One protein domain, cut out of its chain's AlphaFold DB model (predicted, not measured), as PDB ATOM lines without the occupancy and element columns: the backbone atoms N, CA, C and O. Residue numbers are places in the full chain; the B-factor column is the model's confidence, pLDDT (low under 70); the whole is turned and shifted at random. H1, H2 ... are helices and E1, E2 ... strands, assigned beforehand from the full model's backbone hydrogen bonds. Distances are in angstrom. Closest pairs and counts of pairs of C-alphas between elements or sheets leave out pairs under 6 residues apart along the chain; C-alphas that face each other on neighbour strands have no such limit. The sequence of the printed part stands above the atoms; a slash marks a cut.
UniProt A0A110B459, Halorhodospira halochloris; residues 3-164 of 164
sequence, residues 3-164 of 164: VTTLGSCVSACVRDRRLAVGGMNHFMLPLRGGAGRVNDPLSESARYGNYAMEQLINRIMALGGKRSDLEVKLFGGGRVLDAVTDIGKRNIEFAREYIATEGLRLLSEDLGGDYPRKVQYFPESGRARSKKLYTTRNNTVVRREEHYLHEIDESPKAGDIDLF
ATOM      1  N   VAL A   3      -2.885  32.492  24.167       93.06
ATOM      2  CA  VAL A   3      -2.865  31.047  23.909       93.06
ATOM      3  C   VAL A   3      -4.278  30.511  23.752       93.06
ATOM      4  O   VAL A   3      -5.104  30.694  24.634       93.06
ATOM      5  N   THR A   4      -4.525  29.768  22.675       91.38
ATOM      6  CA  THR A   4      -5.799  29.071  22.458       91.38
ATOM      7  C   THR A   4      -5.575  27.650  21.948       91.38
ATOM      8  O   THR A   4      -4.490  27.295  21.480       91.38
ATOM      9  N   THR A   5      -6.591  26.802  22.090       91.38
ATOM     10  CA  THR A   5      -6.639  25.466  21.489       91.38
ATOM     11  C   THR A   5      -7.819  25.424  20.537       91.38
ATOM     12  O   THR A   5      -8.946  25.664  20.954       91.38
ATOM     13  N   LEU A   6      -7.544  25.116  19.273       88.31
ATOM     14  CA  LEU A   6      -8.511  25.167  18.185       88.31
ATOM     15  C   LEU A   6      -8.805  23.757  17.689       88.31
ATOM     16  O   LEU A   6      -7.874  23.007  17.369       88.31
ATOM     17  N   GLY A   7     -10.094  23.429  17.625       88.88
ATOM     18  CA  GLY A   7     -10.623  22.321  16.838       88.88
ATOM     19  C   GLY A   7     -11.139  22.823  15.490       88.88
ATOM     20  O   GLY A   7     -10.329  23.331  14.708       88.88
ATOM     21  N   SER A   8     -12.450  22.749  15.234       88.88
ATOM     22  CA  SER A   8     -13.043  23.320  14.007       88.88
ATOM     23  C   SER A   8     -13.098  24.850  13.991       88.88
ATOM     24  O   SER A   8     -13.261  25.439  12.923       88.88
ATOM     25  N   CYS A   9     -12.938  25.523  15.132       91.06
ATOM     26  CA  CYS A   9     -12.858  26.984  15.199       91.06
ATOM     27  C   CYS A   9     -11.651  27.536  14.434       91.06
ATOM     28  O   CYS A   9     -10.618  26.870  14.317       91.06
ATOM     29  N   VAL A  10     -11.742  28.792  14.004       94.25
ATOM     30  CA  VAL A  10     -10.614  29.543  13.446       94.25
ATOM     31  C   VAL A  10     -10.255  30.696  14.378       94.25
ATOM     32  O   VAL A  10     -11.109  31.305  15.019       94.25
ATOM     33  N   SER A  11      -8.959  30.976  14.470       95.88
ATOM     34  CA  SER A  11      -8.418  32.148  15.148       95.88
ATOM     35  C   SER A  11      -7.663  33.005  14.148       95.88
ATOM     36  O   SER A  11      -6.750  32.521  13.465       95.88
ATOM     37  N   ALA A  12      -8.029  34.281  14.082       97.06
ATOM     38  CA  ALA A  12      -7.255  35.310  13.418       97.06
ATOM     39  C   ALA A  12      -6.384  36.028  14.446       97.06
ATOM     40  O   ALA A  12      -6.877  36.656  15.379       97.06
ATOM     41  N   CYS A  13      -5.073  35.940  14.257       97.56
ATOM     42  CA  CYS A  13      -4.084  36.723  14.978       97.56
ATOM     43  C   CYS A  13      -3.814  37.995  14.177       97.56
ATOM     44  O   CYS A  13      -3.274  37.912  13.073       97.56
ATOM     45  N   VAL A  14      -4.187  39.152  14.716       97.56
ATOM     46  CA  VAL A  14      -4.077  40.447  14.034       97.56
ATOM     47  C   VAL A  14      -3.200  41.367  14.866       97.56
ATOM     48  O   VAL A  14      -3.300  41.389  16.092       97.56
ATOM     49  N   ARG A  15      -2.316  42.126  14.223       97.12
ATOM     50  CA  ARG A  15      -1.573  43.198  14.898       97.12
ATOM     51  C   ARG A  15      -1.265  44.353  13.972       97.12
ATOM     52  O   ARG A  15      -1.135  44.142  12.770       97.12
ATOM     53  N   ASP A  16      -1.035  45.519  14.557       97.69
ATOM     54  CA  ASP A  16      -0.310  46.612  13.921       97.69
ATOM     55  C   ASP A  16       1.200  46.371  14.068       97.69
ATOM     56  O   ASP A  16       1.734  46.287  15.179       97.69
ATOM     57  N   ARG A  17       1.912  46.242  12.944       95.88
ATOM     58  CA  ARG A  17       3.345  45.905  12.957       95.88
ATOM     59  C   ARG A  17       4.247  47.024  13.489       95.88
ATOM     60  O   ARG A  17       5.384  46.740  13.854       95.88
ATOM     61  N   ARG A  18       3.783  48.279  13.477       95.50
ATOM     62  CA  ARG A  18       4.563  49.453  13.903       95.50
ATOM     63  C   ARG A  18       4.358  49.747  15.378       95.50
ATOM     64  O   ARG A  18       5.327  50.054  16.063       95.50
ATOM     65  N   LEU A  19       3.116  49.657  15.845       94.88
ATOM     66  CA  LEU A  19       2.770  49.883  17.247       94.88
ATOM     67  C   LEU A  19       3.000  48.657  18.122       94.88
ATOM     68  O   LEU A  19       3.006  48.789  19.339       94.88
ATOM     69  N   ALA A  20       3.191  47.482  17.514       94.25
ATOM     70  CA  ALA A  20       3.367  46.220  18.228       94.25
ATOM     71  C   ALA A  20       2.161  45.857  19.124       94.25
ATOM     72  O   ALA A  20       2.286  45.060  20.049       94.25
ATOM     73  N   VAL A  21       0.986  46.406  18.807       94.50
ATOM     74  CA  VAL A  21      -0.290  46.148  19.483       94.50
ATOM     75  C   VAL A  21      -1.103  45.171  18.653       94.50
ATOM     76  O   VAL A  21      -1.178  45.291  17.425       94.50
ATOM     77  N   GLY A  22      -1.734  44.201  19.302       95.69
ATOM     78  CA  GLY A  22      -2.531  43.220  18.589       95.69
ATOM     79  C   GLY A  22      -3.261  42.257  19.499       95.69
ATOM     80  O   GLY A  22      -3.251  42.350  20.718       95.69
ATOM     81  N   GLY A  23      -3.889  41.273  18.887       95.44
ATOM     82  CA  GLY A  23      -4.616  40.258  19.619       95.44
ATOM     83  C   GLY A  23      -4.922  39.074  18.739       95.44
ATOM     84  O   GLY A  23      -4.453  38.960  17.601       95.44
ATOM     85  N   MET A  24      -5.724  38.182  19.285       94.44
ATOM     86  CA  MET A  24      -6.310  37.108  18.513       94.44
ATOM     87  C   MET A  24      -7.773  36.959  18.902       94.44
ATOM     88  O   MET A  24      -8.129  37.137  20.066       94.44
ATOM     89  N   ASN A  25      -8.608  36.631  17.928       93.06
ATOM     90  CA  ASN A  25      -9.970  36.198  18.203       93.06
ATOM     91  C   ASN A  25     -10.051  34.670  18.185       93.06
ATOM     92  O   ASN A  25      -9.121  33.979  17.760       93.06
ATOM     93  N   HIS A  26     -11.175  34.139  18.639       91.12
ATOM     94  CA  HIS A  26     -11.526  32.735  18.512       91.12
ATOM     95  C   HIS A  26     -12.991  32.671  18.095       91.12
ATOM     96  O   HIS A  26     -13.858  32.993  18.898       91.12
ATOM     97  N   PHE A  27     -13.274  32.270  16.854       88.75
ATOM     98  CA  PHE A  27     -14.648  32.198  16.366       88.75
ATOM     99  C   PHE A  27     -14.980  30.852  15.717       88.75
ATOM    100  O   PHE A  27     -14.124  30.152  15.163       88.75
ATOM    101  N   MET A  28     -16.266  30.524  15.760       86.69
ATOM    102  CA  MET A  28     -16.894  29.445  15.011       86.69
ATOM    103  C   MET A  28     -18.221  29.956  14.465       86.69
ATOM    104  O   MET A  28     -18.934  30.681  15.150       86.69
ATOM    105  N   LEU A  29     -18.538  29.604  13.223       84.12
ATOM    106  CA  LEU A  29     -19.816  29.960  12.624       84.12
ATOM    107  C   LEU A  29     -20.940  29.042  13.145       84.12
ATOM    108  O   LEU A  29     -20.711  27.832  13.239       84.12
ATOM    109  N   PRO A  30     -22.149  29.573  13.427       75.69
ATOM    110  CA  PRO A  30     -23.310  28.761  13.786       75.69
ATOM    111  C   PRO A  30     -23.641  27.732  12.697       75.69
ATOM    112  O   PRO A  30     -23.509  27.974  11.487       75.69
ATOM    113  N   LEU A  31     -24.101  26.557  13.128       68.69
ATOM    114  CA  LEU A  31     -24.472  25.473  12.219       68.69
ATOM    115  C   LEU A  31     -25.795  25.745  11.508       68.69
ATOM    116  O   LEU A  31     -25.949  25.364  10.342       68.69
ATOM    117  N   ARG A  32     -26.732  26.404  12.195       62.50
ATOM    118  CA  ARG A  32     -28.066  26.741  11.700       62.50
ATOM    119  C   ARG A  32     -28.402  28.172  12.108       62.50
ATOM    120  O   ARG A  32     -28.241  28.526  13.266       62.50
ATOM    121  N   GLY A  33     -28.895  28.975  11.163       50.03
ATOM    122  CA  GLY A  33     -29.590  30.213  11.522       50.03
ATOM    123  C   GLY A  33     -30.762  29.844  12.428       50.03
ATOM    124  O   GLY A  33     -31.477  28.881  12.123       50.03
ATOM    125  N   GLY A  34     -30.887  30.521  13.567       42.06
ATOM    126  CA  GLY A  34     -31.802  30.137  14.639       42.06
ATOM    127  C   GLY A  34     -33.226  29.887  14.135       42.06
ATOM    128  O   GLY A  34     -33.687  30.489  13.160       42.06
ATOM    129  N   ALA A  35     -33.947  28.983  14.800       40.12
ATOM    130  CA  ALA A  35     -35.362  28.721  14.548       40.12
ATOM    131  C   ALA A  35     -36.207  29.949  14.940       40.12
ATOM    132  O   ALA A  35     -36.844  29.992  15.987       40.12
ATOM    133  N   GLY A  36     -36.170  30.987  14.112       42.62
ATOM    134  CA  GLY A  36     -36.808  32.254  14.408       42.62
ATOM    135  C   GLY A  36     -36.277  33.383  13.538       42.62
ATOM    136  O   GLY A  36     -35.431  34.146  13.976       42.62
ATOM    137  N   ARG A  37     -36.932  33.566  12.383       41.66
ATOM    138  CA  ARG A  37     -36.964  34.781  11.536       41.66
ATOM    139  C   ARG A  37     -35.937  34.853  10.388       41.66
ATOM    140  O   ARG A  37     -34.856  35.397  10.511       41.66
ATOM    141  N   VAL A  38     -36.421  34.393   9.231       45.75
ATOM    142  CA  VAL A  38     -36.392  35.041   7.903       45.75
ATOM    143  C   VAL A  38     -35.032  35.558   7.378       45.75
ATOM    144  O   VAL A  38     -34.582  36.648   7.718       45.75
ATOM    145  N   ASN A  39     -34.546  34.804   6.380       45.88
ATOM    146  CA  ASN A  39     -33.638  35.140   5.270       45.88
ATOM    147  C   ASN A  39     -32.127  34.909   5.479       45.88
ATOM    148  O   ASN A  39     -31.373  35.793   5.872       45.88
ATOM    149  N   ASP A  40     -31.722  33.707   5.062       55.75
ATOM    150  CA  ASP A  40     -30.365  33.222   4.780       55.75
ATOM    151  C   ASP A  40     -29.458  32.886   5.993       55.75
ATOM    152  O   ASP A  40     -28.788  33.760   6.551       55.75
ATOM    153  N   PRO A  41     -29.359  31.592   6.371       52.84
ATOM    154  CA  PRO A  41     -28.407  31.087   7.370       52.84
ATOM    155  C   PRO A  41     -26.940  31.454   7.091       52.84
ATOM    156  O   PRO A  41     -26.132  31.546   8.023       52.84
ATOM    157  N   LEU A  42     -26.584  31.677   5.819       58.66
ATOM    158  CA  LEU A  42     -25.246  32.115   5.427       58.66
ATOM    159  C   LEU A  42     -24.987  33.558   5.882       58.66
ATOM    160  O   LEU A  42     -23.897  33.868   6.363       58.66
ATOM    161  N   SER A  43     -26.013  34.412   5.828       65.50
ATOM    162  CA  SER A  43     -25.945  35.812   6.252       65.50
ATOM    163  C   SER A  43     -25.739  35.948   7.762       65.50
ATOM    164  O   SER A  43     -24.954  36.782   8.207       65.50
ATOM    165  N   GLU A  44     -26.394  35.113   8.573       67.62
ATOM    166  CA  GLU A  44     -26.229  35.144  10.032       67.62
ATOM    167  C   GLU A  44     -24.857  34.637  10.478       67.62
ATOM    168  O   GLU A  44     -24.198  35.272  11.303       67.62
ATOM    169  N   SER A  45     -24.387  33.555   9.855       69.31
ATOM    170  CA  SER A  45     -23.028  33.054  10.060       69.31
ATOM    171  C   SER A  45     -21.998  34.136   9.717       69.31
ATOM    172  O   SER A  45     -21.148  34.478  10.539       69.31
ATOM    173  N   ALA A  46     -22.118  34.743   8.533       75.75
ATOM    174  CA  ALA A  46     -21.224  35.810   8.102       75.75
ATOM    175  C   ALA A  46     -21.250  37.008   9.064       75.75
ATOM    176  O   ALA A  46     -20.189  37.510   9.420       75.75
ATOM    177  N   ARG A  47     -22.427  37.424   9.562       79.44
ATOM    178  CA  ARG A  47     -22.540  38.484  10.584       79.44
ATOM    179  C   ARG A  47     -21.730  38.164  11.838       79.44
ATOM    180  O   ARG A  47     -21.039  39.044  12.344       79.44
ATOM    181  N   TYR A  48     -21.792  36.923  12.320       80.75
ATOM    182  CA  TYR A  48     -21.063  36.503  13.516       80.75
ATOM    183  C   TYR A  48     -19.544  36.572  13.316       80.75
ATOM    184  O   TYR A  48     -18.830  37.197  14.103       80.75
ATOM    185  N   GLY A  49     -19.051  35.969  12.231       84.81
ATOM    186  CA  GLY A  49     -17.631  36.012  11.896       84.81
ATOM    187  C   GLY A  49     -17.137  37.442  11.650       84.81
ATOM    188  O   GLY A  49     -16.074  37.816  12.147       84.81
ATOM    189  N   ASN A  50     -17.932  38.263  10.951       88.56
ATOM    190  CA  ASN A  50     -17.609  39.663  10.668       88.56
ATOM    191  C   ASN A  50     -17.474  40.441  11.968       88.56
ATOM    192  O   ASN A  50     -16.467  41.110  12.173       88.56
ATOM    193  N   TYR A  51     -18.432  40.283  12.881       87.62
ATOM    194  CA  TYR A  51     -18.383  40.940  14.178       87.62
ATOM    195  C   TYR A  51     -17.116  40.554  14.956       87.62
ATOM    196  O   TYR A  51     -16.417  41.432  15.455       87.62
ATOM    197  N   ALA A  52     -16.761  39.265  15.027       88.94
ATOM    198  CA  ALA A  52     -15.559  38.821  15.743       88.94
ATOM    199  C   ALA A  52     -14.257  39.394  15.147       88.94
ATOM    200  O   ALA A  52     -13.306  39.687  15.878       88.94
ATOM    201  N   MET A  53     -14.188  39.554  13.823       93.38
ATOM    202  CA  MET A  53     -13.047  40.176  13.146       93.38
ATOM    203  C   MET A  53     -13.017  41.696  13.353       93.38
ATOM    204  O   MET A  53     -11.978  42.256  13.709       93.38
ATOM    205  N   GLU A  54     -14.161  42.357  13.184       92.69
ATOM    206  CA  GLU A  54     -14.308  43.803  13.336       92.69
ATOM    207  C   GLU A  54     -13.999  44.258  14.754       92.69
ATOM    208  O   GLU A  54     -13.273  45.228  14.927       92.69
ATOM    209  N   GLN A  55     -14.489  43.560  15.780       93.38
ATOM    210  CA  GLN A  55     -14.210  43.919  17.170       93.38
ATOM    211  C   GLN A  55     -12.707  43.880  17.485       93.38
ATOM    212  O   GLN A  55     -12.183  44.807  18.110       93.38
ATOM    213  N   LEU A  56     -11.993  42.853  17.012       94.25
ATOM    214  CA  LEU A  56     -10.542  42.748  17.186       94.25
ATOM    215  C   LEU A  56      -9.823  43.905  16.482       94.25
ATOM    216  O   LEU A  56      -8.998  44.587  17.093       94.25
ATOM    217  N   ILE A  57     -10.157  44.151  15.214       95.31
ATOM    218  CA  ILE A  57      -9.552  45.231  14.428       95.31
ATOM    219  C   ILE A  57      -9.855  46.584  15.073       95.31
ATOM    220  O   ILE A  57      -8.932  47.350  15.330       95.31
ATOM    221  N   ASN A  58     -11.114  46.861  15.404       94.69
ATOM    222  CA  ASN A  58     -11.546  48.120  16.002       94.69
ATOM    223  C   ASN A  58     -10.840  48.393  17.325       94.69
ATOM    224  O   ASN A  58     -10.480  49.538  17.585       94.69
ATOM    225  N   ARG A  59     -10.562  47.367  18.137       94.38
ATOM    226  CA  ARG A  59      -9.756  47.574  19.339       94.38
ATOM    227  C   ARG A  59      -8.319  47.974  19.011       94.38
ATOM    228  O   ARG A  59      -7.805  48.902  19.629       94.38
ATOM    229  N   ILE A  60      -7.674  47.308  18.054       95.50
ATOM    230  CA  ILE A  60      -6.311  47.669  17.634       95.50
ATOM    231  C   ILE A  60      -6.293  49.114  17.109       95.50
ATOM    232  O   ILE A  60      -5.424  49.900  17.480       95.50
ATOM    233  N   MET A  61      -7.296  49.492  16.313       95.69
ATOM    234  CA  MET A  61      -7.461  50.857  15.804       95.69
ATOM    235  C   MET A  61      -7.707  51.871  16.935       95.69
ATOM    236  O   MET A  61      -7.130  52.955  16.919       95.69
ATOM    237  N   ALA A  62      -8.499  51.517  17.953       96.00
ATOM    238  CA  ALA A  62      -8.752  52.362  19.125       96.00
ATOM    239  C   ALA A  62      -7.488  52.624  19.963       96.00
ATOM    240  O   ALA A  62      -7.411  53.631  20.661       96.00
ATOM    241  N   LEU A  63      -6.481  51.752  19.863       94.50
ATOM    242  CA  LEU A  63      -5.155  51.928  20.464       94.50
ATOM    243  C   LEU A  63      -4.183  52.705  19.551       94.50
ATOM    244  O   LEU A  63      -2.989  52.775  19.829       94.50
ATOM    245  N   GLY A  64      -4.687  53.304  18.468       95.88
ATOM    246  CA  GLY A  64      -3.918  54.106  17.513       95.88
ATOM    247  C   GLY A  64      -3.433  53.337  16.283       95.88
ATOM    248  O   GLY A  64      -2.736  53.921  15.450       95.88
ATOM    249  N   GLY A  65      -3.791  52.054  16.159       95.56
ATOM    250  CA  GLY A  65      -3.428  51.213  15.020       95.56
ATOM    251  C   GLY A  65      -3.910  51.764  13.684       95.56
ATOM    252  O   GLY A  65      -4.905  52.487  13.598       95.56
ATOM    253  N   LYS A  66      -3.193  51.408  12.619       95.75
ATOM    254  CA  LYS A  66      -3.524  51.784  11.245       95.75
ATOM    255  C   LYS A  66      -3.795  50.550  10.415       95.75
ATOM    256  O   LYS A  66      -2.991  49.625  10.361       95.75
ATOM    257  N   ARG A  67      -4.887  50.586   9.655       94.00
ATOM    258  CA  ARG A  67      -5.319  49.459   8.823       94.00
ATOM    259  C   ARG A  67      -4.248  48.992   7.830       94.00
ATOM    260  O   ARG A  67      -4.053  47.797   7.652       94.00
ATOM    261  N   SER A  68      -3.503  49.932   7.246       95.62
ATOM    262  CA  SER A  68      -2.376  49.678   6.333       95.62
ATOM    263  C   SER A  68      -1.192  48.946   6.981       95.62
ATOM    264  O   SER A  68      -0.397  48.284   6.303       95.62
ATOM    265  N   ASP A  69      -1.053  49.081   8.298       96.81
ATOM    266  CA  ASP A  69       0.011  48.472   9.092       96.81
ATOM    267  C   ASP A  69      -0.418  47.137   9.714       96.81
ATOM    268  O   ASP A  69       0.426  46.431  10.275       96.81
ATOM    269  N   LEU A  70      -1.689  46.745   9.541       97.56
ATOM    270  CA  LEU A  70      -2.181  45.465  10.019       97.56
ATOM    271  C   LEU A  70      -1.553  44.298   9.255       97.56
ATOM    272  O   LEU A  70      -1.316  44.336   8.043       97.56
ATOM    273  N   GLU A  71      -1.286  43.233   9.991       97.50
ATOM    274  CA  GLU A  71      -0.932  41.928   9.457       97.50
ATOM    275  C   GLU A  71      -1.742  40.842  10.156       97.50
ATOM    276  O   GLU A  71      -2.078  40.967  11.336       97.50
ATOM    277  N   VAL A  72      -2.057  39.784   9.410       98.31
ATOM    278  CA  VAL A  72      -2.936  38.707   9.862       98.31
ATOM    279  C   VAL A  72      -2.241  37.360   9.729       98.31
ATOM    280  O   VAL A  72      -1.533  37.095   8.751       98.31
ATOM    281  N   LYS A  73      -2.462  36.486  10.711       98.38
ATOM    282  CA  LYS A  73      -2.126  35.061  10.648       98.38
ATOM    283  C   LYS A  73      -3.330  34.231  11.057       98.38
ATOM    284  O   LYS A  73      -3.977  34.555  12.049       98.38
ATOM    285  N   LEU A  74      -3.612  33.168  10.312       98.19
ATOM    286  CA  LEU A  74      -4.776  32.317  10.545       98.19
ATOM    287  C   LEU A  74      -4.377  30.937  11.070       98.19
ATOM    288  O   LEU A  74      -3.428  30.325  10.584       98.19
ATOM    289  N   PHE A  75      -5.131  30.425  12.037       97.50
ATOM    290  CA  PHE A  75      -4.924  29.092  12.602       97.50
ATOM    291  C   PHE A  75      -6.263  28.400  12.867       97.50
ATOM    292  O   PHE A  75      -7.252  29.067  13.155       97.50
ATOM    293  N   GLY A  76      -6.285  27.067  12.830       94.12
ATOM    294  CA  GLY A  76      -7.440  26.261  13.254       94.12
ATOM    295  C   GLY A  76      -8.163  25.567  12.101       94.12
ATOM    296  O   GLY A  76      -7.519  25.062  11.184       94.12
ATOM    297  N   GLY A  77      -9.489  25.484  12.169       90.81
ATOM    298  CA  GLY A  77     -10.331  24.865  11.143       90.81
ATOM    299  C   GLY A  77     -10.107  23.361  10.977       90.81
ATOM    300  O   GLY A  77     -10.299  22.830   9.886       90.81
ATOM    301  N   GLY A  78      -9.633  22.679  12.022       87.62
ATOM    302  CA  GLY A  78      -9.389  21.241  11.986       87.62
ATOM    303  C   GLY A  78     -10.685  20.430  11.988       87.62
ATOM    304  O   GLY A  78     -11.692  20.867  12.526       87.62
ATOM    305  N   ARG A  79     -10.662  19.225  11.418       84.06
ATOM    306  CA  ARG A  79     -11.788  18.285  11.449       84.06
ATOM    307  C   ARG A  79     -11.668  17.395  12.682       84.06
ATOM    308  O   ARG A  79     -11.031  16.350  12.628       84.06
ATOM    309  N   VAL A  80     -12.216  17.850  13.808       72.81
ATOM    310  CA  VAL A  80     -12.120  17.122  15.091       72.81
ATOM    311  C   VAL A  80     -13.401  16.357  15.429       72.81
ATOM    312  O   VAL A  80     -13.351  15.357  16.144       72.81
ATOM    313  N   LEU A  81     -14.540  16.809  14.902       68.00
ATOM    314  CA  LEU A  81     -15.837  16.159  15.048       68.00
ATOM    315  C   LEU A  81     -16.133  15.306  13.808       68.00
ATOM    316  O   LEU A  81     -16.354  15.840  12.722       68.00
ATOM    317  N   ASP A  82     -16.184  13.981  13.977       60.97
ATOM    318  CA  ASP A  82     -16.505  13.034  12.892       60.97
ATOM    319  C   ASP A  82     -17.928  13.252  12.328       60.97
ATOM    320  O   ASP A  82     -18.178  12.994  11.153       60.97
ATOM    321  N   ALA A  83     -18.858  13.756  13.148       55.56
ATOM    322  CA  ALA A  83     -20.262  13.959  12.778       55.56
ATOM    323  C   ALA A  83     -20.544  15.292  12.059       55.56
ATOM    324  O   ALA A  83     -21.644  15.480  11.541       55.56
ATOM    325  N   VAL A  84     -19.585  16.228  12.030       56.44
ATOM    326  CA  VAL A  84     -19.805  17.584  11.505       56.44
ATOM    327  C   VAL A  84     -18.620  18.030  10.651       56.44
ATOM    328  O   VAL A  84     -17.817  18.888  11.010       56.44
ATOM    329  N   THR A  85     -18.493  17.403   9.485       59.28
ATOM    330  CA  THR A  85     -17.302  17.476   8.627       59.28
ATOM    331  C   THR A  85     -17.035  18.842   7.985       59.28
ATOM    332  O   THR A  85     -15.913  19.070   7.525       59.28
ATOM    333  N   ASP A  86     -18.014  19.754   7.981       76.06
ATOM    334  CA  ASP A  86     -17.961  20.987   7.182       76.06
ATOM    335  C   ASP A  86     -17.773  22.292   7.977       76.06
ATOM    336  O   ASP A  86     -17.494  23.321   7.361       76.06
ATOM    337  N   ILE A  87     -17.854  22.295   9.319       83.69
ATOM    338  CA  ILE A  87     -17.691  23.542  10.107       83.69
ATOM    339  C   ILE A  87     -16.311  24.152   9.883       83.69
ATOM    340  O   ILE A  87     -16.197  25.324   9.529       83.69
ATOM    341  N   GLY A  88     -15.256  23.354  10.073       87.81
ATOM    342  CA  GLY A  88     -13.882  23.833   9.930       87.81
ATOM    343  C   GLY A  88     -13.628  24.418   8.544       87.81
ATOM    344  O   GLY A  88     -13.033  25.485   8.425       87.81
ATOM    345  N   LYS A  89     -14.167  23.773   7.502       89.12
ATOM    346  CA  LYS A  89     -14.075  24.249   6.120       89.12
ATOM    347  C   LYS A  89     -14.790  25.592   5.931       89.12
ATOM    348  O   LYS A  89     -14.167  26.522   5.426       89.12
ATOM    349  N   ARG A  90     -16.031  25.726   6.408       88.19
ATOM    350  CA  ARG A  90     -16.799  26.985   6.353       88.19
ATOM    351  C   ARG A  90     -16.097  28.123   7.098       88.19
ATOM    352  O   ARG A  90     -16.014  29.231   6.580       88.19
ATOM    353  N   ASN A  91     -15.538  27.850   8.279       90.94
ATOM    354  CA  ASN A  91     -14.793  28.847   9.054       90.94
ATOM    355  C   ASN A  91     -13.525  29.313   8.318       90.94
ATOM    356  O   ASN A  91     -13.199  30.498   8.338       90.94
ATOM    357  N   ILE A  92     -12.812  28.387   7.665       94.00
ATOM    358  CA  ILE A  92     -11.620  28.690   6.860       94.00
ATOM    359  C   ILE A  92     -11.979  29.561   5.658       94.00
ATOM    360  O   ILE A  92     -11.302  30.558   5.405       94.00
ATOM    361  N   GLU A  93     -13.012  29.172   4.911       93.50
ATOM    362  CA  GLU A  93     -13.478  29.901   3.727       93.50
ATOM    363  C   GLU A  93     -13.883  31.325   4.105       93.50
ATOM    364  O   GLU A  93     -13.339  32.273   3.540       93.50
ATOM    365  N   PHE A  94     -14.698  31.471   5.152       93.25
ATOM    366  CA  PHE A  94     -15.075  32.771   5.698       93.25
ATOM    367  C   PHE A  94     -13.857  33.622   6.091       93.25
ATOM    368  O   PHE A  94     -13.759  34.782   5.698       93.25
ATOM    369  N   ALA A  95     -12.895  33.064   6.838       95.38
ATOM    370  CA  ALA A  95     -11.723  33.816   7.293       95.38
ATOM    371  C   ALA A  95     -10.881  34.347   6.122       95.38
ATOM    372  O   ALA A  95     -10.403  35.482   6.153       95.38
ATOM    373  N   ARG A  96     -10.688  33.519   5.088       96.56
ATOM    374  CA  ARG A  96      -9.935  33.893   3.885       96.56
ATOM    375  C   ARG A  96     -10.678  34.939   3.063       96.56
ATOM    376  O   ARG A  96     -10.054  35.906   2.630       96.56
ATOM    377  N   GLU A  97     -11.984  34.767   2.879       95.19
ATOM    378  CA  GLU A  97     -12.829  35.718   2.158       95.19
ATOM    379  C   GLU A  97     -12.869  37.077   2.860       95.19
ATOM    380  O   GLU A  97     -12.676  38.101   2.206       95.19
ATOM    381  N   TYR A  98     -13.011  37.094   4.188       94.94
ATOM    382  CA  TYR A  98     -12.969  38.321   4.982       94.94
ATOM    383  C   TYR A  98     -11.652  39.073   4.773       94.94
ATOM    384  O   TYR A  98     -11.642  40.254   4.442       94.94
ATOM    385  N   ILE A  99     -10.516  38.383   4.917       95.81
ATOM    386  CA  ILE A  99      -9.193  38.993   4.733       95.81
ATOM    387  C   ILE A  99      -9.027  39.561   3.322       95.81
ATOM    388  O   ILE A  99      -8.502  40.666   3.176       95.81
ATOM    389  N   ALA A 100      -9.456  38.815   2.300       96.06
ATOM    390  CA  ALA A 100      -9.370  39.243   0.909       96.06
ATOM    391  C   ALA A 100     -10.254  40.470   0.638       96.06
ATOM    392  O   ALA A 100      -9.783  41.445   0.055       96.06
ATOM    393  N   THR A 101     -11.499  40.438   1.115       93.56
ATOM    394  CA  THR A 101     -12.484  41.520   0.967       93.56
ATOM    395  C   THR A 101     -12.013  42.798   1.648       93.56
ATOM    396  O   THR A 101     -12.105  43.882   1.080       93.56
ATOM    397  N   GLU A 102     -11.427  42.671   2.838       93.62
ATOM    398  CA  GLU A 102     -10.939  43.809   3.612       93.62
ATOM    399  C   GLU A 102      -9.547  44.303   3.193       93.62
ATOM    400  O   GLU A 102      -9.037  45.283   3.747       93.62
ATOM    401  N   GLY A 103      -8.911  43.637   2.224       94.94
ATOM    402  CA  GLY A 103      -7.566  43.976   1.763       94.94
ATOM    403  C   GLY A 103      -6.504  43.847   2.860       94.94
ATOM    404  O   GLY A 103      -5.515  44.585   2.859       94.94
ATOM    405  N   LEU A 104      -6.707  42.946   3.827       96.25
ATOM    406  CA  LEU A 104      -5.776  42.731   4.933       96.25
ATOM    407  C   LEU A 104      -4.592  41.861   4.493       96.25
ATOM    408  O   LEU A 104      -4.718  40.924   3.703       96.25
ATOM    409  N   ARG A 105      -3.407  42.133   5.046       96.88
ATOM    410  CA  ARG A 105      -2.187  41.399   4.693       96.88
ATOM    411  C   ARG A 105      -2.093  40.066   5.442       96.88
ATOM    412  O   ARG A 105      -1.626  40.034   6.581       96.88
ATOM    413  N   LEU A 106      -2.457  38.961   4.786       97.75
ATOM    414  CA  LEU A 106      -2.206  37.603   5.287       97.75
ATOM    415  C   LEU A 106      -0.718  37.246   5.173       97.75
ATOM    416  O   LEU A 106      -0.167  37.216   4.076       97.75
ATOM    417  N   LEU A 107      -0.057  36.970   6.297       97.75
ATOM    418  CA  LEU A 107       1.359  36.577   6.312       97.75
ATOM    419  C   LEU A 107       1.576  35.069   6.323       97.75
ATOM    420  O   LEU A 107       2.576  34.588   5.799       97.75
ATOM    421  N   SER A 108       0.695  34.333   6.993       97.00
ATOM    422  CA  SER A 108       0.806  32.884   7.126       97.00
ATOM    423  C   SER A 108      -0.502  32.289   7.616       97.00
ATOM    424  O   SER A 108      -1.215  32.920   8.399       97.00
ATOM    425  N   GLU A 109      -0.749  31.039   7.258       97.56
ATOM    426  CA  GLU A 109      -1.881  30.268   7.753       97.56
ATOM    427  C   GLU A 109      -1.468  28.822   8.075       97.56
ATOM    428  O   GLU A 109      -0.639  28.237   7.382       97.56
ATOM    429  N   ASP A 110      -2.036  28.251   9.138       96.56
ATOM    430  CA  ASP A 110      -1.977  26.817   9.460       96.56
ATOM    431  C   ASP A 110      -3.396  26.326   9.779       96.56
ATOM    432  O   ASP A 110      -3.836  26.271  10.936       96.56
ATOM    433  N   LEU A 111      -4.118  26.011   8.704       95.12
ATOM    434  CA  LEU A 111      -5.545  25.704   8.689       95.12
ATOM    435  C   LEU A 111      -5.814  24.254   8.264       95.12
ATOM    436  O   LEU A 111      -5.030  23.660   7.526       95.12
ATOM    437  N   GLY A 112      -6.938  23.686   8.704       91.25
ATOM    438  CA  GLY A 112      -7.422  22.380   8.236       91.25
ATOM    439  C   GLY A 112      -6.645  21.171   8.769       91.25
ATOM    440  O   GLY A 112      -5.688  21.301   9.531       91.25
ATOM    441  N   GLY A 113      -7.044  19.968   8.356       88.50
ATOM    442  CA  GLY A 113      -6.477  18.687   8.805       88.50
ATOM    443  C   GLY A 113      -7.193  18.096  10.023       88.50
ATOM    444  O   GLY A 113      -7.996  18.766  10.660       88.50
ATOM    445  N   ASP A 114      -6.881  16.850  10.368       85.00
ATOM    446  CA  ASP A 114      -7.716  16.026  11.269       85.00
ATOM    447  C   ASP A 114      -7.337  16.130  12.756       85.00
ATOM    448  O   ASP A 114      -7.678  15.279  13.574       85.00
ATOM    449  N   TYR A 115      -6.579  17.168  13.113       85.00
ATOM    450  CA  TYR A 115      -6.030  17.328  14.456       85.00
ATOM    451  C   TYR A 115      -6.338  18.713  15.026       85.00
ATOM    452  O   TYR A 115      -6.149  19.727  14.330       85.00
ATOM    453  N   PRO A 116      -6.702  18.784  16.321       88.88
ATOM    454  CA  PRO A 116      -6.664  20.028  17.065       88.88
ATOM    455  C   PRO A 116      -5.259  20.625  17.054       88.88
ATOM    456  O   PRO A 116      -4.257  19.904  16.988       88.88
ATOM    457  N   ARG A 117      -5.167  21.944  17.206       91.88
ATOM    458  CA  ARG A 117      -3.878  22.617  17.390       91.88
ATOM    459  C   ARG A 117      -3.908  23.618  18.522       91.88
ATOM    460  O   ARG A 117      -4.877  24.348  18.706       91.88
ATOM    461  N   LYS A 118      -2.812  23.663  19.269       93.62
ATOM    462  CA  LYS A 118      -2.558  24.711  20.253       93.62
ATOM    463  C   LYS A 118      -1.788  25.838  19.582       93.62
ATOM    464  O   LYS A 118      -0.725  25.590  19.011       93.62
ATOM    465  N   VAL A 119      -2.310  27.053  19.685       95.81
ATOM    466  CA  VAL A 119      -1.726  28.266  19.113       95.81
ATOM    467  C   VAL A 119      -1.212  29.146  20.240       95.81
ATOM    468  O   VAL A 119      -1.890  29.337  21.247       95.81
ATOM    469  N   GLN A 120      -0.001  29.667  20.075       96.69
ATOM    470  CA  GLN A 120       0.569  30.701  20.931       96.69
ATOM    471  C   GLN A 120       0.928  31.899  20.065       96.69
ATOM    472  O   GLN A 120       1.765  31.775  19.166       96.69
ATOM    473  N   TYR A 121       0.330  33.048  20.356       97.06
ATOM    474  CA  TYR A 121       0.566  34.285  19.633       97.06
ATOM    475  C   TYR A 121       1.263  35.326  20.513       97.06
ATOM    476  O   TYR A 121       0.972  35.484  21.703       97.06
ATOM    477  N   PHE A 122       2.222  36.028  19.914       96.38
ATOM    478  CA  PHE A 122       3.012  37.082  20.541       96.38
ATOM    479  C   PHE A 122       2.782  38.392  19.768       96.38
ATOM    480  O   PHE A 122       3.592  38.687  18.883       96.38
ATOM    481  N   PRO A 123       1.714  39.161  20.072       93.25
ATOM    482  CA  PRO A 123       1.344  40.374  19.331       93.25
ATOM    483  C   PRO A 123       2.497  41.364  19.145       93.25
ATOM    484  O   PRO A 123       2.753  41.799  18.026       93.25
ATOM    485  N   GLU A 124       3.294  41.589  20.190       93.19
ATOM    486  CA  GLU A 124       4.454  42.492  20.146       93.19
ATOM    487  C   GLU A 124       5.429  42.184  18.995       93.19
ATOM    488  O   GLU A 124       5.933  43.074  18.317       93.19
ATOM    489  N   SER A 125       5.663  40.898  18.712       94.69
ATOM    490  CA  SER A 125       6.621  40.450  17.685       94.69
ATOM    491  C   SER A 125       5.965  39.903  16.414       94.69
ATOM    492  O   SER A 125       6.648  39.674  15.419       94.69
ATOM    493  N   GLY A 126       4.658  39.630  16.447       93.94
ATOM    494  CA  GLY A 126       3.935  38.924  15.389       93.94
ATOM    495  C   GLY A 126       4.283  37.441  15.303       93.94
ATOM    496  O   GLY A 126       3.768  36.729  14.440       93.94
ATOM    497  N   ARG A 127       5.163  36.925  16.170       96.81
ATOM    498  CA  ARG A 127       5.517  35.506  16.184       96.81
ATOM    499  C   ARG A 127       4.301  34.680  16.593       96.81
ATOM    500  O   ARG A 127       3.612  35.001  17.558       96.81
ATOM    501  N   ALA A 128       4.090  33.578  15.890       96.94
ATOM    502  CA  ALA A 128       3.082  32.589  16.226       96.94
ATOM    503  C   ALA A 128       3.728  31.203  16.272       96.94
ATOM    504  O   ALA A 128       4.650  30.916  15.506       96.94
ATOM    505  N   ARG A 129       3.264  30.356  17.187       97.00
ATOM    506  CA  ARG A 129       3.631  28.940  17.259       97.00
ATOM    507  C   ARG A 129       2.356  28.118  17.211       97.00
ATOM    508  O   ARG A 129       1.446  28.375  17.991       97.00
ATOM    509  N   SER A 130       2.325  27.126  16.330       95.44
ATOM    510  CA  SER A 130       1.239  26.154  16.231       95.44
ATOM    511  C   SER A 130       1.791  24.764  16.522       95.44
ATOM    512  O   SER A 130       2.839  24.381  15.999       95.44
ATOM    513  N   LYS A 131       1.106  24.016  17.388       93.94
ATOM    514  CA  LYS A 131       1.416  22.614  17.675       93.94
ATOM    515  C   LYS A 131       0.171  21.769  17.458       93.94
ATOM    516  O   LYS A 131      -0.782  21.873  18.233       93.94
ATOM    517  N   LYS A 132       0.211  20.900  16.446       90.44
ATOM    518  CA  LYS A 132      -0.800  19.858  16.227       90.44
ATOM    519  C   LYS A 132      -0.765  18.857  17.383       90.44
ATOM    520  O   LYS A 132       0.307  18.444  17.831       90.44
ATOM    521  N   LEU A 133      -1.939  18.521  17.900       87.81
ATOM    522  CA  LEU A 133      -2.118  17.613  19.026       87.81
ATOM    523  C   LEU A 133      -2.495  16.233  18.472       87.81
ATOM    524  O   LEU A 133      -3.664  15.953  18.243       87.81
ATOM    525  N   TYR A 134      -1.482  15.398  18.219       78.56
ATOM    526  CA  TYR A 134      -1.629  14.095  17.549       78.56
ATOM    527  C   TYR A 134      -2.213  12.977  18.424       78.56
ATOM    528  O   TYR A 134      -2.482  11.887  17.925       78.56
ATOM    529  N   THR A 135      -2.382  13.197  19.728       64.94
ATOM    530  CA  THR A 135      -2.917  12.160  20.616       64.94
ATOM    531  C   THR A 135      -4.414  11.964  20.364       64.94
ATOM    532  O   THR A 135      -5.191  12.919  20.399       64.94
ATOM    533  N   THR A 136      -4.775  10.704  20.107       51.59
ATOM    534  CA  THR A 136      -6.094  10.148  19.783       51.59
ATOM    535  C   THR A 136      -7.230  10.826  20.542       51.59
ATOM    536  O   THR A 136      -7.195  10.852  21.768       51.59
ATOM    537  N   ARG A 137      -8.221  11.357  19.805       55.59
ATOM    538  CA  ARG A 137      -9.499  11.905  20.300       55.59
ATOM    539  C   ARG A 137      -9.377  12.517  21.696       55.59
ATOM    540  O   ARG A 137      -9.763  11.918  22.698       55.59
ATOM    541  N   ASN A 138      -8.827  13.728  21.765       61.41
ATOM    542  CA  ASN A 138      -8.870  14.494  22.998       61.41
ATOM    543  C   ASN A 138     -10.340  14.818  23.313       61.41
ATOM    544  O   ASN A 138     -10.868  15.821  22.830       61.41
ATOM    545  N   ASN A 139     -10.996  13.961  24.105       69.69
ATOM    546  CA  ASN A 139     -12.396  14.110  24.509       69.69
ATOM    547  C   ASN A 139     -12.668  15.503  25.084       69.69
ATOM    548  O   ASN A 139     -13.779  16.003  24.975       69.69
ATOM    549  N   THR A 140     -11.664  16.161  25.668       75.31
ATOM    550  CA  THR A 140     -11.796  17.531  26.161       75.31
ATOM    551  C   THR A 140     -11.977  18.551  25.037       75.31
ATOM    552  O   THR A 140     -12.749  19.484  25.217       75.31
ATOM    553  N   VAL A 141     -11.299  18.407  23.891       76.44
ATOM    554  CA  VAL A 141     -11.486  19.316  22.742       76.44
ATOM    555  C   VAL A 141     -12.848  19.079  22.108       76.44
ATOM    556  O   VAL A 141     -13.576  20.040  21.914       76.44
ATOM    557  N   VAL A 142     -13.215  17.815  21.884       78.19
ATOM    558  CA  VAL A 142     -14.532  17.429  21.348       78.19
ATOM    559  C   VAL A 142     -15.659  17.993  22.216       78.19
ATOM    560  O   VAL A 142     -16.491  18.737  21.716       78.19
ATOM    561  N   ARG A 143     -15.628  17.746  23.533       79.75
ATOM    562  CA  ARG A 143     -16.642  18.260  24.470       79.75
ATOM    563  C   ARG A 143     -16.700  19.784  24.514       79.75
ATOM    564  O   ARG A 143     -17.777  20.346  24.647       79.75
ATOM    565  N   ARG A 144     -15.548  20.463  24.442       79.06
ATOM    566  CA  ARG A 144     -15.504  21.934  24.386       79.06
ATOM    567  C   ARG A 144     -16.114  22.457  23.097       79.06
ATOM    568  O   ARG A 144     -16.782  23.475  23.132       79.06
ATOM    569  N   GLU A 145     -15.875  21.774  21.988       78.31
ATOM    570  CA  GLU A 145     -16.416  22.153  20.691       78.31
ATOM    571  C   GLU A 145     -17.934  21.949  20.633       78.31
ATOM    572  O   GLU A 145     -18.643  22.849  20.203       78.31
ATOM    573  N   GLU A 146     -18.440  20.825  21.151       80.12
ATOM    574  CA  GLU A 146     -19.880  20.576  21.307       80.12
ATOM    575  C   GLU A 146     -20.548  21.617  22.214       80.12
ATOM    576  O   GLU A 146     -21.605  22.143  21.873       80.12
ATOM    577  N   HIS A 147     -19.918  21.957  23.343       81.25
ATOM    578  CA  HIS A 147     -20.414  23.001  24.242       81.25
ATOM    579  C   HIS A 147     -20.448  24.368  23.558       81.25
ATOM    580  O   HIS A 147     -21.447  25.072  23.631       81.25
ATOM    581  N   TYR A 148     -19.370  24.727  22.860       76.50
ATOM    582  CA  TYR A 148     -19.261  26.007  22.169       76.50
ATOM    583  C   TYR A 148     -20.290  26.137  21.039       76.50
ATOM    584  O   TYR A 148     -20.910  27.185  20.892       76.50
ATOM    585  N   LEU A 149     -20.529  25.056  20.288       77.12
ATOM    586  CA  LEU A 149     -21.598  24.986  19.290       77.12
ATOM    587  C   LEU A 149     -22.977  25.230  19.912       77.12
ATOM    588  O   LEU A 149     -23.743  26.034  19.392       77.12
ATOM    589  N   HIS A 150     -23.274  24.569  21.035       77.38
ATOM    590  CA  HIS A 150     -24.542  24.741  21.742       77.38
ATOM    591  C   HIS A 150     -24.723  26.175  22.255       77.38
ATOM    592  O   HIS A 150     -25.789  26.759  22.096       77.38
ATOM    593  N   GLU A 151     -23.672  26.772  22.825       77.31
ATOM    594  CA  GLU A 151     -23.709  28.156  23.301       77.31
ATOM    595  C   GLU A 151     -23.956  29.153  22.167       77.31
ATOM    596  O   GLU A 151     -24.778  30.049  22.338       77.31
ATOM    597  N   ILE A 152     -23.287  28.995  21.018       73.50
ATOM    598  CA  ILE A 152     -23.480  29.874  19.855       73.50
ATOM    599  C   ILE A 152     -24.915  29.782  19.321       73.50
ATOM    600  O   ILE A 152     -25.484  30.812  18.955       73.50
ATOM    601  N   ASP A 153     -25.494  28.578  19.290       70.62
ATOM    602  CA  ASP A 153     -26.864  28.356  18.818       70.62
ATOM    603  C   ASP A 153     -27.920  28.901  19.813       70.62
ATOM    604  O   ASP A 153     -28.944  29.435  19.382       70.62
ATOM    605  N   GLU A 154     -27.696  28.809  21.133       66.94
ATOM    606  CA  GLU A 154     -28.634  29.303  22.161       66.94
ATOM    607  C   GLU A 154     -28.533  30.812  22.427       66.94
ATOM    608  O   GLU A 154     -29.532  31.485  22.698       66.94
ATOM    609  N   SER A 155     -27.321  31.364  22.388       62.91
ATOM    610  CA  SER A 155     -27.054  32.779  22.612       62.91
ATOM    611  C   SER A 155     -25.842  33.178  21.780       62.91
ATOM    612  O   SER A 155     -24.720  32.881  22.193       62.91
ATOM    613  N   PRO A 156     -26.020  33.886  20.648       56.81
ATOM    614  CA  PRO A 156     -24.908  34.312  19.810       56.81
ATOM    615  C   PRO A 156     -24.035  35.343  20.547       56.81
ATOM    616  O   PRO A 156     -24.119  36.552  20.334       56.81
ATOM    617  N   LYS A 157     -23.182  34.875  21.458       54.12
ATOM    618  CA  LYS A 157     -22.098  35.641  22.054       54.12
ATOM    619  C   LYS A 157     -20.959  35.585  21.067       54.12
ATOM    620  O   LYS A 157     -20.454  34.510  20.760       54.12
ATOM    621  N   ALA A 158     -20.598  36.741  20.536       54.16
ATOM    622  CA  ALA A 158     -19.432  36.881  19.689       54.16
ATOM    623  C   ALA A 158     -18.182  36.322  20.375       54.16
ATOM    624  O   ALA A 158     -18.007  36.518  21.576       54.16
ATOM    625  N   GLY A 159     -17.362  35.613  19.601       59.09
ATOM    626  CA  GLY A 159     -16.228  34.844  20.095       59.09
ATOM    627  C   GLY A 159     -15.265  35.629  20.981       59.09
ATOM    628  O   GLY A 159     -15.184  36.855  20.902       59.09
ATOM    629  N   ASP A 160     -14.521  34.907  21.818       67.81
ATOM    630  CA  ASP A 160     -13.583  35.510  22.762       67.81
ATOM    631  C   ASP A 160     -12.486  36.283  22.013       67.81
ATOM    632  O   ASP A 160     -11.869  35.786  21.060       67.81
ATOM    633  N   ILE A 161     -12.259  37.525  22.446       71.94
ATOM    634  CA  ILE A 161     -11.217  38.405  21.920       71.94
ATOM    635  C   ILE A 161     -10.237  38.690  23.043       71.94
ATOM    636  O   ILE A 161     -10.545  39.406  23.995       71.94
ATOM    637  N   ASP A 162      -9.024  38.184  22.870       72.62
ATOM    638  CA  ASP A 162      -7.920  38.430  23.778       72.62
ATOM    639  C   ASP A 162      -6.976  39.470  23.159       72.62
ATOM    640  O   ASP A 162      -6.364  39.249  22.106       72.62
ATOM    641  N   LEU A 163      -6.863  40.617  23.828       62.25
ATOM    642  CA  LEU A 163      -6.090  41.783  23.390       62.25
ATOM    643  C   LEU A 163      -4.854  41.986  24.263       62.25
ATOM    644  O   LEU A 163      -4.901  41.727  25.466       62.25
ATOM    645  N   PHE A 164      -3.765  42.459  23.653       56.03
ATOM    646  CA  PHE A 164      -2.503  42.753  24.329       56.03
ATOM    647  C   PHE A 164      -1.835  44.011  23.765       56.03
ATOM    648  O   PHE A 164      -1.835  44.192  22.522       56.03
TER     649      PHE A 164
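Overview. This is residues 3 to 164 of the 164 residues of a protein of Halorhodospira halochloris (UniProt A0A110B459). A twisted sheet of five strands, E5 E4 E2 E3 E8, forms the core, with H1 and H2 packed over one of its faces, each running along the strands, and a small sheet of three strands, E1 E6 E7, over part of the other face. H3 lies off at one end, where it only grazes the small sheet. The printed part has 162 residues, with three named helices and eight named strands in the order E1 E2 E3 H1 E4 H2 E5 E6 E7 H3 E8, a mixed class. The large sheet runs E5 E4 E2 E3 E8, mixed; the small one runs E1 E6 E7, antiparallel. The whole is compact, with a radius of gyration of the C-alphas of 15.3 A, and flat, spanning 43 by 42 by 23 A.

Along the chain. E1, residues 3 to 6, begins at C-alpha 3 (-2.865, 31.047, 23.909). E2 is residues 10 to 16, 19.9 A long, and E3 residues 22 to 25. H1, residues 41 to 62, measures 31.3 A and begins at C-alpha 41 (-28.407, 31.087, 7.370). E4, residues 70 to 76, measures 20.2 A; H2, residues 87 to 101, 20.8 A; E5, residues 105 to 111, 16.5 A. E6 is residues 117 to 122 and E7 residues 127 to 132. H3, residues 139 to 154, measures 22.4 A. E8, residues 161 to 163, ends at C-alpha 163 (-6.090, 41.783, 23.390).

Arrangement. In the large sheet E5 and E4 are parallel, with N 72 and O 105 2.9 A apart; E4 and E2 are antiparallel, with N 13 and O 73 at 2.8 A. E2 and E3 form a hairpin, with N 14 and O 23 at 2.9 A, and E8 is antiparallel to E3, with N 24 and O 162 at 3.1 A. H1 and H2 lie on the same face, two layers with the sheet: H1 over E2 and E3 at a height of 10.9 A, H2 over E4 at 9.2 A. They touch, closest at the C-alphas of Ala 46 and Phe 94, 7.3 A, at a steep tilt of 54 degrees. E4, H2, E5 is a strand-helix-strand unit, two parallel neighbours with a helix between; E3, H1, E4 is a split one, with E2 between its strands; both crossovers are right-handed. The two sheets form a sandwich, two sheets face to face, and the parts of them that face each other are 9.4 A apart centre to centre. In the small sheet N 6 and O 117 of E1 and E6 are 2.8 A apart, and N 120 and O 129 of the hairpin E6 and E7 2.8 A. H3 grazes this sheet with residues 141 to 145. Every O i to N i+4 pair is within hydrogen-bond range in H2 and H3, and 17 of 18 in H1.

Size, cuts and confidence. The C-alphas farthest apart, those of Arg 18 and Ala 35, are 45.0 A apart. The printed part has no cut. The link E3 to H1 is long, 15 residues. The mean pLDDT of the printed part is 83.5; 34 residues are under 70, among them residues 31 to 45.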